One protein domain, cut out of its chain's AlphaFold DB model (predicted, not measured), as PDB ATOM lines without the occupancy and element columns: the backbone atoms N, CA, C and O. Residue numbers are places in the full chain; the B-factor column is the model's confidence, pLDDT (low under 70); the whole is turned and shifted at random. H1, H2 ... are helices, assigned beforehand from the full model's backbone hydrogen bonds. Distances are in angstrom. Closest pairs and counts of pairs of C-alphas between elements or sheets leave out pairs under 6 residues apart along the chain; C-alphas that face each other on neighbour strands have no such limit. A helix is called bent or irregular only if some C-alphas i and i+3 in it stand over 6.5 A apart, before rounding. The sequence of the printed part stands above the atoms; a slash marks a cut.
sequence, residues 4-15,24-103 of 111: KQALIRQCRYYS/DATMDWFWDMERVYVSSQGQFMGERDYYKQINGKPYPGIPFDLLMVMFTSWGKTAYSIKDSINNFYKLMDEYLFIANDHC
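Overview. This is residues 4 to 15 and 24 to 103 of the 111 residues of an uncharacterized protein of Bacteroides pyogenes F0041 (UniProt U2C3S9). H4 sits at the middle of a small helical body, with H2 crossing it at a steep tilt and the longest helix, H5, on another side of it, about perpendicular to H2. The short helices H1 and H3 lie toward opposite ends of the body. The printed part has 92 residues with five named helices, H1 to H5 in chain order, and no named strand; its class is all helix. It is compact, with a radius of gyration of the C-alphas of 12.6 A and spans of 35 by 25 by 22 A.

Arrangement. Start at H1, residues 4 to 8, which touches H2, residues 25 to 39, with the C-alphas of Leu 7 and Val 38 closest at 5.7 A; H2 touches H1 with residues 37 to 39 alone. H2 touches H4, residues 64 to 75, at a steep tilt of 50 degrees, opposite ways; the closest C-alphas, of Tyr 37 and Leu 66, are 5.6 A apart. H3, residues 48 to 53, is close to H4 but not clearly touching, with C-alphas 48 and 68 closest at 6.1 A. H5, residues 81 to 98, only just touches H4, with 3 pairs of C-alphas within 8 A, the closest being Gly 75 and Ile 81 at 5.9 A. In H1, H2, H3 and H4 every O i to N i+4 pair is within hydrogen-bond range; in H5, 11 of 14 are.

Along the chain. Find C-alpha 4 at (202.377, 184.467, 104.067), where H1 begins. H2 measures 20.6 A and H4 15.9 A from first to last C-alpha. H5 measures 24.2 A, ending at C-alpha 98 at (183.864, 181.037, 118.577); it is irregular, with C-alphas 83 and 86 7.8 A apart, and has a kink of 28 degrees near residue 88.

Size, cuts and confidence. The farthest C-alphas, of Gln 5 and Asp 83, are 37.1 A apart. Residues 16 to 23 are not printed, and C-alphas 15 and 24 stand 17.0 A apart across this cut. Of the links printed whole, H4 to H5 is tight, and H2 to H3 and H3 to H4 are short. Look at residues 101 to 102 for pLDDT under 70.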
ATOM      1  N   LYS A   4     203.059 183.734 102.992       94.19
ATOM      2  CA  LYS A   4     202.377 184.467 104.067       94.19
ATOM      3  C   LYS A   4     200.861 184.448 103.872       94.19
ATOM      4  O   LYS A   4     200.127 184.131 104.798       94.19
ATOM      5  N   GLN A   5     200.396 184.719 102.654       94.81
ATOM      6  CA  GLN A   5     198.968 184.719 102.323       94.81
ATOM      7  C   GLN A   5     198.343 183.326 102.429       94.81
ATOM      8  O   GLN A   5     197.194 183.198 102.840       94.81
ATOM      9  N   ALA A   6     199.095 182.271 102.099       94.62
ATOM     10  CA  ALA A   6     198.634 180.898 102.298       94.62
ATOM     11  C   ALA A   6     198.428 180.561 103.786       94.62
ATOM     12  O   ALA A   6     197.464 179.882 104.121       94.62
ATOM     13  N   LEU A   7     199.293 181.067 104.673       96.69
ATOM     14  CA  LEU A   7     199.171 180.872 106.122       96.69
ATOM     15  C   LEU A   7     198.034 181.705 106.723       96.69
ATOM     16  O   LEU A   7     197.279 181.189 107.538       96.69
ATOM     17  N   ILE A   8     197.861 182.955 106.279       96.44
ATOM     18  CA  ILE A   8     196.736 183.807 106.706       96.44
ATOM     19  C   ILE A   8     195.396 183.140 106.378       96.44
ATOM     20  O   ILE A   8     194.484 183.162 107.189       96.44
ATOM     21  N   ARG A   9     195.281 182.467 105.228       94.62
ATOM     22  CA  ARG A   9     194.056 181.731 104.863       94.62
ATOM     23  C   ARG A   9     193.719 180.561 105.787       94.62
ATOM     24  O   ARG A   9     192.593 180.095 105.707       94.62
ATOM     25  N   GLN A  10     194.666 180.103 106.609       95.31
ATOM     26  CA  GLN A  10     194.482 179.051 107.617       95.31
ATOM     27  C   GLN A  10     194.120 179.598 109.001       95.31
ATOM     28  O   GLN A  10     193.877 178.819 109.920       95.31
ATOM     29  N   CYS A  11     194.107 180.920 109.150       95.50
ATOM     30  CA  CYS A  11     193.796 181.619 110.385       95.50
ATOM     31  C   CYS A  11     192.287 181.905 110.469       95.50
ATOM     32  O   CYS A  11     191.617 182.087 109.451       95.50
ATOM     33  N   ARG A  12     191.753 181.930 111.688       95.00
ATOM     34  CA  ARG A  12     190.349 182.206 112.019       95.00
ATOM     35  C   ARG A  12     190.152 183.637 112.521       95.00
ATOM     36  O   ARG A  12     189.097 184.219 112.286       95.00
ATOM     37  N   TYR A  13     191.161 184.209 113.172       95.12
ATOM     38  CA  TYR A  13     191.119 185.519 113.826       95.12
ATOM     39  C   TYR A  13     192.026 186.544 113.116       95.12
ATOM     40  O   TYR A  13     191.662 187.711 112.945       95.12
ATOM     41  N   TYR A  14     193.203 186.124 112.658       96.44
ATOM     42  CA  TYR A  14     194.214 186.945 112.004       96.44
ATOM     43  C   TYR A  14     194.014 186.992 110.485       96.44
ATOM     44  O   TYR A  14     194.159 185.993 109.787       96.44
ATOM     45  N   SER A  15     193.748 188.185 109.952       95.00
ATOM     46  CA  SER A  15     193.542 188.444 108.517       95.00
ATOM     47  C   SER A  15     194.643 189.317 107.894       95.00
ATOM     48  O   SER A  15     194.483 189.822 106.784       95.00
ATOM     49  N   ASP A  24     188.071 191.584 123.564       95.31
ATOM     50  CA  ASP A  24     188.048 190.411 124.433       95.31
ATOM     51  C   ASP A  24     189.452 189.803 124.530       95.31
ATOM     52  O   ASP A  24     190.082 189.529 123.511       95.31
ATOM     53  N   ALA A  25     189.936 189.582 125.753       94.56
ATOM     54  CA  ALA A  25     191.306 189.133 125.996       94.56
ATOM     55  C   ALA A  25     191.595 187.727 125.444       94.56
ATOM     56  O   ALA A  25     192.722 187.444 125.040       94.56
ATOM     57  N   THR A  26     190.596 186.842 125.418       94.75
ATOM     58  CA  THR A  26     190.755 185.482 124.893       94.75
ATOM     59  C   THR A  26     190.846 185.513 123.370       94.75
ATOM     60  O   THR A  26     191.753 184.912 122.793       94.75
ATOM     61  N   MET A  27     189.965 186.270 122.711       95.38
ATOM     62  CA  MET A  27     190.008 186.461 121.256       95.38
ATOM     63  C   MET A  27     191.267 187.206 120.800       95.38
ATOM     64  O   MET A  27     191.853 186.846 119.779       95.38
ATOM     65  N   ASP A  28     191.702 188.212 121.560       96.75
ATOM     66  CA  ASP A  28     192.956 188.930 121.325       96.75
ATOM     67  C   ASP A  28     194.165 187.989 121.412       96.75
ATOM     68  O   ASP A  28     195.032 187.977 120.536       96.75
ATOM     69  N   TRP A  29     194.176 187.104 122.412       97.38
ATOM     70  CA  TRP A  29     195.211 186.084 122.526       97.38
ATOM     71  C   TRP A  29     195.187 185.102 121.344       97.38
ATOM     72  O   TRP A  29     196.244 184.818 120.779       97.38
ATOM     73  N   PHE A  30     194.015 184.621 120.909       97.56
ATOM     74  CA  PHE A  30     193.906 183.763 119.717       97.56
ATOM     75  C   PHE A  30     194.462 184.439 118.465       97.56
ATOM     76  O   PHE A  30     195.236 183.830 117.720       97.56
ATOM     77  N   TRP A  31     194.108 185.707 118.271       97.81
ATOM     78  CA  TRP A  31     194.619 186.530 117.186       97.81
ATOM     79  C   TRP A  31     196.148 186.631 117.214       97.81
ATOM     80  O   TRP A  31     196.799 186.439 116.182       97.81
ATOM     81  N   ASP A  32     196.742 186.869 118.386       98.00
ATOM     82  CA  ASP A  32     198.195 186.991 118.510       98.00
ATOM     83  C   ASP A  32     198.911 185.659 118.236       98.00
ATOM     84  O   ASP A  32     199.951 185.639 117.573       98.00
ATOM     85  N   MET A  33     198.338 184.525 118.656       98.06
ATOM     86  CA  MET A  33     198.907 183.203 118.361       98.06
ATOM     87  C   MET A  33     198.960 182.929 116.854       98.06
ATOM     88  O   MET A  33     199.970 182.440 116.337       98.06
ATOM     89  N   GLU A  34     197.909 183.290 116.124       98.00
ATOM     90  CA  GLU A  34     197.880 183.176 114.666       98.00
ATOM     91  C   GLU A  34     198.852 184.142 113.985       98.00
ATOM     92  O   GLU A  34     199.578 183.748 113.067       98.00
ATOM     93  N   ARG A  35     198.948 185.384 114.473       98.06
ATOM     94  CA  ARG A  35     199.949 186.348 114.002       98.06
ATOM     95  C   ARG A  35     201.365 185.797 114.170       98.06
ATOM     96  O   ARG A  35     202.172 185.893 113.242       98.06
ATOM     97  N   VAL A  36     201.668 185.192 115.322       97.62
ATOM     98  CA  VAL A  36     202.960 184.547 115.589       97.62
ATOM     99  C   VAL A  36     203.199 183.399 114.610       97.62
ATOM    100  O   VAL A  36     204.251 183.384 113.970       97.62
ATOM    101  N   TYR A  37     202.228 182.505 114.412       98.06
ATOM    102  CA  TYR A  37     202.303 181.408 113.436       98.06
ATOM    103  C   TYR A  37     202.593 181.896 112.006       98.06
ATOM    104  O   TYR A  37     203.475 181.364 111.323       98.06
ATOM    105  N   VAL A  38     201.907 182.948 111.551       97.38
ATOM    106  CA  VAL A  38     202.159 183.547 110.232       97.38
ATOM    107  C   VAL A  38     203.556 184.173 110.175       97.38
ATOM    108  O   VAL A  38     204.280 183.977 109.195       97.38
ATOM    109  N   SER A  39     203.966 184.899 111.221       96.31
ATOM    110  CA  SER A  39     205.284 185.548 111.290       96.31
ATOM    111  C   SER A  39     206.444 184.549 111.341       96.31
ATOM    112  O   SER A  39     207.503 184.808 110.771       96.31
ATOM    113  N   SER A  40     206.221 183.369 111.930       95.88
ATOM    114  CA  SER A  40     207.178 182.259 111.958       95.88
ATOM    115  C   SER A  40     207.160 181.425 110.672       95.88
ATOM    116  O   SER A  40     207.778 180.364 110.596       95.88
ATOM    117  N   GLN A  41     206.452 181.892 109.638       95.94
ATOM    118  CA  GLN A  41     206.286 181.208 108.358       95.94
ATOM    119  C   GLN A  41     205.713 179.789 108.486       95.94
ATOM    120  O   GLN A  41     206.060 178.903 107.691       95.94
ATOM    121  N   GLY A  42     204.850 179.580 109.480       93.81
ATOM    122  CA  GLY A  42     204.212 178.304 109.766       93.81
ATOM    123  C   GLY A  42     205.156 177.242 110.318       93.81
ATOM    124  O   GLY A  42     204.832 176.062 110.273       93.81
ATOM    125  N   GLN A  43     206.337 177.639 110.795       94.25
ATOM    126  CA  GLN A  43     207.307 176.739 111.405       94.25
ATOM    127  C   GLN A  43     207.480 177.129 112.864       94.25
ATOM    128  O   GLN A  43     207.914 178.242 113.169       94.25
ATOM    129  N   PHE A  44     207.122 176.227 113.775       92.81
ATOM    130  CA  PHE A  44     207.273 176.488 115.199       92.81
ATOM    131  C   PHE A  44     207.620 175.211 115.967       92.81
ATOM    132  O   PHE A  44     206.848 174.249 116.014       92.81
ATOM    133  N   MET A  45     208.814 175.196 116.568       91.19
ATOM    134  CA  MET A  45     209.273 174.054 117.361       91.19
ATOM    135  C   MET A  45     208.599 174.037 118.735       91.19
ATOM    136  O   MET A  45     207.923 173.063 119.043       91.19
ATOM    137  N   GLY A  46     208.711 175.119 119.513       89.75
ATOM    138  CA  GLY A  46     208.042 175.252 120.811       89.75
ATOM    139  C   GLY A  46     208.220 174.048 121.744       89.75
ATOM    140  O   GLY A  46     209.217 173.334 121.686       89.75
ATOM    141  N   GLU A  47     207.196 173.790 122.555       93.50
ATOM    142  CA  GLU A  47     207.089 172.647 123.474       93.50
ATOM    143  C   GLU A  47     206.615 171.350 122.780       93.50
ATOM    144  O   GLU A  47     205.947 170.503 123.379       93.50
ATOM    145  N   ARG A  48     206.925 171.173 121.487       94.31
ATOM    146  CA  ARG A  48     206.446 170.041 120.672       94.31
ATOM    147  C   ARG A  48     206.798 168.680 121.255       94.31
ATOM    148  O   ARG A  48     205.965 167.773 121.226       94.31
ATOM    149  N   ASP A  49     208.021 168.522 121.744       94.94
ATOM    150  CA  ASP A  49     208.480 167.242 122.285       94.94
ATOM    151  C   ASP A  49     207.749 166.906 123.584       94.94
ATOM    152  O   ASP A  49     207.303 165.772 123.762       94.94
ATOM    153  N   TYR A  50     207.513 167.909 124.431       94.50
ATOM    154  CA  TYR A  50     206.723 167.739 125.641       94.50
ATOM    155  C   TYR A  50     205.259 167.403 125.324       94.50
ATOM    156  O   TYR A  50     204.714 166.456 125.890       94.50
ATOM    157  N   TYR A  51     204.631 168.107 124.374       95.25
ATOM    158  CA  TYR A  51     203.248 167.825 123.963       95.25
ATOM    159  C   TYR A  51     203.078 166.382 123.472       95.25
ATOM    160  O   TYR A  51     202.104 165.708 123.807       95.25
ATOM    161  N   LYS A  52     204.063 165.872 122.721       94.06
ATOM    162  CA  LYS A  52     204.108 164.465 122.306       94.06
ATOM    163  C   LYS A  52     204.314 163.524 123.491       94.06
ATOM    164  O   LYS A  52     203.624 162.513 123.574       94.06
ATOM    165  N   GLN A  53     205.221 163.851 124.412       95.19
ATOM    166  CA  GLN A  53     205.516 163.031 125.591       95.19
ATOM    167  C   GLN A  53     204.280 162.806 126.470       95.19
ATOM    168  O   GLN A  53     204.115 161.724 127.032       95.19
ATOM    169  N   ILE A  54     203.402 163.805 126.578       93.44
ATOM    170  CA  ILE A  54     202.158 163.702 127.353       93.44
ATOM    171  C   ILE A  54     200.975 163.139 126.551       93.44
ATOM    172  O   ILE A  54     199.858 163.139 127.065       93.44
ATOM    173  N   ASN A  55     201.191 162.667 125.315       93.94
ATOM    174  CA  ASN A  55     200.137 162.248 124.383       93.94
ATOM    175  C   ASN A  55     199.044 163.319 124.204       93.94
ATOM    176  O   ASN A  55     197.852 163.043 124.355       93.94
ATOM    177  N   GLY A  56     199.459 164.555 123.912       95.00
ATOM    178  CA  GLY A  56     198.556 165.691 123.769       95.00
ATOM    179  C   GLY A  56     197.446 165.474 122.730       95.00
ATOM    180  O   GLY A  56     197.654 164.843 121.691       95.00
ATOM    181  N   LYS A  57     196.250 166.013 123.005       95.50
ATOM    182  CA  LYS A  57     195.053 165.862 122.156       95.50
ATOM    183  C   LYS A  57     195.277 166.468 120.752       95.50
ATOM    184  O   LYS A  57     195.771 167.593 120.652       95.50
ATOM    185  N   PRO A  58     194.918 165.777 119.657       93.69
ATOM    186  CA  PRO A  58     194.948 166.368 118.323       93.69
ATOM    187  C   PRO A  58     193.727 167.266 118.079       93.69
ATOM    188  O   PRO A  58     192.634 166.987 118.570       93.69
ATOM    189  N   TYR A  59     193.909 168.298 117.254       95.81
ATOM    190  CA  TYR A  59     192.856 169.225 116.840       95.81
ATOM    191  C   TYR A  59     192.863 169.377 115.312       95.81
ATOM    192  O   TYR A  59     193.646 170.169 114.794       95.81
ATOM    193  N   PRO A  60     192.032 168.619 114.569       92.88
ATOM    194  CA  PRO A  60     192.045 168.625 113.103       92.88
ATOM    195  C   PRO A  60     191.803 169.997 112.471       92.88
ATOM    196  O   PRO A  60     192.366 170.274 111.420       92.88
ATOM    197  N   GLY A  61     191.022 170.869 113.119       94.38
ATOM    198  CA  GLY A  61     190.770 172.234 112.654       94.38
ATOM    199  C   GLY A  61     191.867 173.255 112.959       94.38
ATOM    200  O   GLY A  61     191.669 174.443 112.696       94.38
ATOM    201  N   ILE A  62     193.003 172.821 113.523       96.50
ATOM    202  CA  ILE A  62     194.131 173.677 113.909       96.50
ATOM    203  C   ILE A  62     195.413 173.129 113.262       96.50
ATOM    204  O   ILE A  62     195.779 171.978 113.514       96.50
ATOM    205  N   PRO A  63     196.152 173.925 112.462       96.38
ATOM    206  CA  PRO A  63     197.486 173.538 112.017       96.38
ATOM    207  C   PRO A  63     198.368 173.154 113.208       96.38
ATOM    208  O   PRO A  63     198.423 173.875 114.203       96.38
ATOM    209  N   PHE A  64     199.094 172.038 113.119       96.06
ATOM    210  CA  PHE A  64     199.866 171.542 114.263       96.06
ATOM    211  C   PHE A  64     200.908 172.555 114.760       96.06
ATOM    212  O   PHE A  64     201.057 172.740 115.963       96.06
ATOM    213  N   ASP A  65     201.596 173.261 113.860       97.00
ATOM    214  CA  ASP A  65     202.528 174.329 114.238       97.00
ATOM    215  C   ASP A  65     201.825 175.487 114.976       97.00
ATOM    216  O   ASP A  65     202.376 175.992 115.953       97.00
ATOM    217  N   LEU A  66     200.595 175.854 114.594       98.00
ATOM    218  CA  LEU A  66     199.786 176.837 115.331       98.00
ATOM    219  C   LEU A  66     199.390 176.310 116.718       98.00
ATOM    220  O   LEU A  66     199.535 177.021 117.711       98.00
ATOM    221  N   LEU A  67     198.972 175.044 116.812       97.75
ATOM    222  CA  LEU A  67     198.685 174.400 118.095       97.75
ATOM    223  C   LEU A  67     199.913 174.442 119.023       97.75
ATOM    224  O   LEU A  67     199.772 174.654 120.225       97.75
ATOM    225  N   MET A  68     201.126 174.292 118.480       97.94
ATOM    226  CA  MET A  68     202.363 174.399 119.262       97.94
ATOM    227  C   MET A  68     202.684 175.832 119.687       97.94
ATOM    228  O   MET A  68     203.211 176.015 120.786       97.94
ATOM    229  N   VAL A  69     202.350 176.843 118.880       98.06
ATOM    230  CA  VAL A  69     202.426 178.255 119.297       98.06
ATOM    231  C   VAL A  69     201.523 178.486 120.509       98.06
ATOM    232  O   VAL A  69     202.004 178.935 121.553       98.06
ATOM    233  N   MET A  70     200.254 178.083 120.406       98.19
ATOM    234  CA  MET A  70     199.261 178.201 121.477       98.19
ATOM    235  C   MET A  70     199.702 177.466 122.742       98.19
ATOM    236  O   MET A  70     199.721 178.048 123.826       98.19
ATOM    237  N   PHE A  71     200.121 176.206 122.606       97.69
ATOM    238  CA  PHE A  71     200.558 175.385 123.732       97.69
ATOM    239  C   PHE A  71     201.788 175.970 124.430       97.69
ATOM    240  O   PHE A  71     201.826 176.051 125.653       97.69
ATOM    241  N   THR A  72     202.770 176.441 123.660       96.44
ATOM    242  CA  THR A  72     203.994 177.045 124.207       96.44
ATOM    243  C   THR A  72     203.703 178.373 124.899       96.44
ATOM    244  O   THR A  72     204.281 178.658 125.946       96.44
ATOM    245  N   SER A  73     202.815 179.202 124.345       96.50
ATOM    246  CA  SER A  73     202.424 180.459 124.988       96.50
ATOM    247  C   SER A  73     201.636 180.213 126.271       96.50
ATOM    248  O   SER A  73     201.933 180.834 127.288       96.50
ATOM    249  N   TRP A  74     200.661 179.306 126.247       96.69
ATOM    250  CA  TRP A  74     199.879 178.942 127.429       96.69
ATOM    251  C   TRP A  74     200.749 178.275 128.507       96.69
ATOM    252  O   TRP A  74     200.636 178.586 129.689       96.69
ATOM    253  N   GLY A  75     201.689 177.414 128.113       94.00
ATOM    254  CA  GLY A  75     202.592 176.726 129.036       94.00
ATOM    255  C   GLY A  75     203.467 177.673 129.862       94.00
ATOM    256  O   GLY A  75     203.800 177.350 130.996       94.00
ATOM    257  N   LYS A  76     203.777 178.873 129.348       91.06
ATOM    258  CA  LYS A  76     204.520 179.912 130.089       91.06
ATOM    259  C   LYS A  76     203.734 180.511 131.254       91.06
ATOM    260  O   LYS A  76     204.346 181.056 132.168       91.06
ATOM    261  N   THR A  77     202.405 180.464 131.205       86.50
ATOM    262  CA  THR A  77     201.533 181.004 132.260       86.50
ATOM    263  C   THR A  77     200.996 179.911 133.183       86.50
ATOM    264  O   THR A  77     200.516 180.208 134.277       86.50
ATOM    265  N   ALA A  78     201.110 178.642 132.785       85.25
ATOM    266  CA  ALA A  78     200.727 177.504 133.603       85.25
ATOM    267  C   ALA A  78     201.766 177.235 134.706       85.25
ATOM    268  O   ALA A  78     202.938 176.997 134.436       85.25
ATOM    269  N   TYR A  79     201.316 177.183 135.964       79.44
ATOM    270  CA  TYR A  79     202.166 176.782 137.095       79.44
ATOM    271  C   TYR A  79     202.662 175.328 136.965       79.44
ATOM    272  O   TYR A  79     203.800 175.011 137.297       79.44
ATOM    273  N   SER A  80     201.799 174.444 136.453       88.75
ATOM    274  CA  SER A  80     202.114 173.057 136.101       88.75
ATOM    275  C   SER A  80     201.336 172.680 134.846       88.75
ATOM    276  O   SER A  80     200.103 172.615 134.867       88.75
ATOM    277  N   ILE A  81     202.057 172.429 133.751       88.44
ATOM    278  CA  ILE A  81     201.459 172.033 132.469       88.44
ATOM    279  C   ILE A  81     200.668 170.734 132.627       88.44
ATOM    280  O   ILE A  81     199.529 170.643 132.174       88.44
ATOM    281  N   LYS A  82     201.253 169.741 133.308       86.50
ATOM    282  CA  LYS A  82     200.642 168.423 133.498       86.50
ATOM    283  C   LYS A  82     199.305 168.516 134.232       86.50
ATOM    284  O   LYS A  82     198.340 167.886 133.811       86.50
ATOM    285  N   ASP A  83     199.245 169.317 135.292       89.56
ATOM    286  CA  ASP A  83     198.040 169.421 136.124       89.56
ATOM    287  C   ASP A  83     196.980 170.330 135.486       89.56
ATOM    288  O   ASP A  83     195.787 170.187 135.754       89.56
ATOM    289  N   SER A  84     197.403 171.238 134.602       93.31
ATOM    290  CA  SER A  84     196.530 172.244 133.987       93.31
ATOM    291  C   SER A  84     196.128 171.915 132.550       93.31
ATOM    292  O   SER A  84     195.395 172.692 131.943       93.31
ATOM    293  N   ILE A  85     196.566 170.784 131.986       95.19
ATOM    294  CA  ILE A  85     196.389 170.470 130.558       95.19
ATOM    295  C   ILE A  85     194.921 170.499 130.104       95.19
ATOM    296  O   ILE A  85     194.614 170.928 128.997       95.19
ATOM    297  N   ASN A  86     193.986 170.141 130.985       95.50
ATOM    298  CA  ASN A  86     192.556 170.214 130.681       95.50
ATOM    299  C   ASN A  86     192.070 171.652 130.440       95.50
ATOM    300  O   ASN A  86     191.117 171.851 129.692       95.50
ATOM    301  N   ASN A  87     192.713 172.657 131.041       95.44
ATOM    302  CA  ASN A  87     192.396 174.062 130.787       95.44
ATOM    303  C   ASN A  87     192.875 174.483 129.397       95.44
ATOM    304  O   ASN A  87     192.149 175.188 128.704       95.44
ATOM    305  N   PHE A  88     194.040 173.993 128.960       96.94
ATOM    306  CA  PHE A  88     194.487 174.179 127.581       96.94
ATOM    307  C   PHE A  88     193.497 173.560 126.592       96.94
ATOM    308  O   PHE A  88     193.113 174.205 125.624       96.94
ATOM    309  N   TYR A  89     193.015 172.342 126.857       97.12
ATOM    310  CA  TYR A  89     192.055 171.699 125.960       97.12
ATOM    311  C   TYR A  89     190.729 172.449 125.850       97.12
ATOM    312  O   TYR A  89     190.228 172.605 124.740       97.12
ATOM    313  N   LYS A  90     190.208 172.970 126.967       96.44
ATOM    314  CA  LYS A  90     189.022 173.838 126.955       96.44
ATOM    315  C   LYS A  90     189.252 175.108 126.140       96.44
ATOM    316  O   LYS A  90     188.380 175.492 125.376       96.44
ATOM    317  N   LEU A  91     190.433 175.713 126.265       96.69
ATOM    318  CA  LEU A  91     190.805 176.906 125.506       96.69
ATOM    319  C   LEU A  91     190.871 176.629 123.992       96.69
ATOM    320  O   LEU A  91     190.476 177.469 123.193       96.69
ATOM    321  N   MET A  92     191.329 175.441 123.584       97.56
ATOM    322  CA  MET A  92     191.322 175.029 122.172       97.56
ATOM    323  C   MET A  92     189.917 174.701 121.658       97.56
ATOM    324  O   MET A  92     189.607 174.992 120.504       97.56
ATOM    325  N   ASP A  93     189.061 174.114 122.498       95.38
ATOM    326  CA  ASP A  93     187.656 173.891 122.150       95.38
ATOM    327  C   ASP A  93     186.932 175.254 121.974       95.38
ATOM    328  O   ASP A  93     186.183 175.436 121.019       95.38
ATOM    329  N   GLU A  94     187.232 176.252 122.816       95.06
ATOM    330  CA  GLU A  94     186.719 177.628 122.699       95.06
ATOM    331  C   GLU A  94     187.206 178.344 121.427       95.06
ATOM    332  O   GLU A  94     186.404 178.964 120.725       95.06
ATOM    333  N   TYR A  95     188.492 178.201 121.086       95.50
ATOM    334  CA  TYR A  95     189.072 178.707 119.833       95.50
ATOM    335  C   TYR A  95     188.325 178.188 118.593       95.50
ATOM    336  O   TYR A  95     188.080 178.929 117.641       95.50
ATOM    337  N   LEU A  96     187.957 176.904 118.585       94.00
ATOM    338  CA  LEU A  96     187.220 176.315 117.468       94.00
ATOM    339  C   LEU A  96     185.755 176.765 117.451       94.00
ATOM    340  O   LEU A  96     185.238 177.087 116.382       94.00
ATOM    341  N   PHE A  97     185.118 176.838 118.621       89.75
ATOM    342  CA  PHE A  97     183.703 177.170 118.757       89.75
ATOM    343  C   PHE A  97     183.379 178.617 118.357       89.75
ATOM    344  O   PHE A  97     182.468 178.842 117.564       89.75
ATOM    345  N   ILE A  98     184.134 179.608 118.850       81.12
ATOM    346  CA  ILE A  98     183.864 181.037 118.577       81.12
ATOM    347  C   ILE A  98     183.962 181.349 117.077       81.12
ATOM    348  O   ILE A  98     183.224 182.177 116.547       81.12
ATOM    349  N   ALA A  99     184.868 180.673 116.377       72.00
ATOM    350  CA  ALA A  99     185.066 180.842 114.945       72.00
ATOM    351  C   ALA A  99     184.155 179.946 114.080       72.00
ATOM    352  O   ALA A  99     184.230 180.021 112.848       72.00
ATOM    353  N   ASN A 100     183.320 179.092 114.685       73.31
ATOM    354  CA  ASN A 100     182.575 178.053 113.969       73.31
ATOM    355  C   ASN A 100     181.543 178.622 112.982       73.31
ATOM    356  O   ASN A 100     181.358 178.067 111.901       73.31
ATOM    357  N   ASP A 101     180.965 179.790 113.282       69.94
ATOM    358  CA  ASP A 101     180.026 180.488 112.387       69.94
ATOM    359  C   ASP A 101     180.608 180.750 110.980       69.94
ATOM    360  O   ASP A 101     179.860 180.913 110.015       69.94
ATOM    361  N   HIS A 102     181.940 180.757 110.845       69.44
ATOM    362  CA  HIS A 102     182.648 181.043 109.596       69.44
ATOM    363  C   HIS A 102     183.488 179.859 109.078       69.44
ATOM    364  O   HIS A 102     183.835 179.835 107.894       69.44
ATOM    365  N   CYS A 103     183.829 178.874 109.921       78.25
ATOM    366  CA  CYS A 103     184.618 177.706 109.520       78.25
ATOM    367  C   CYS A 103     184.406 176.495 110.454       78.25
ATOM    368  O   CYS A 103     184.613 176.645 111.658       78.25
TER     369      CYS A 103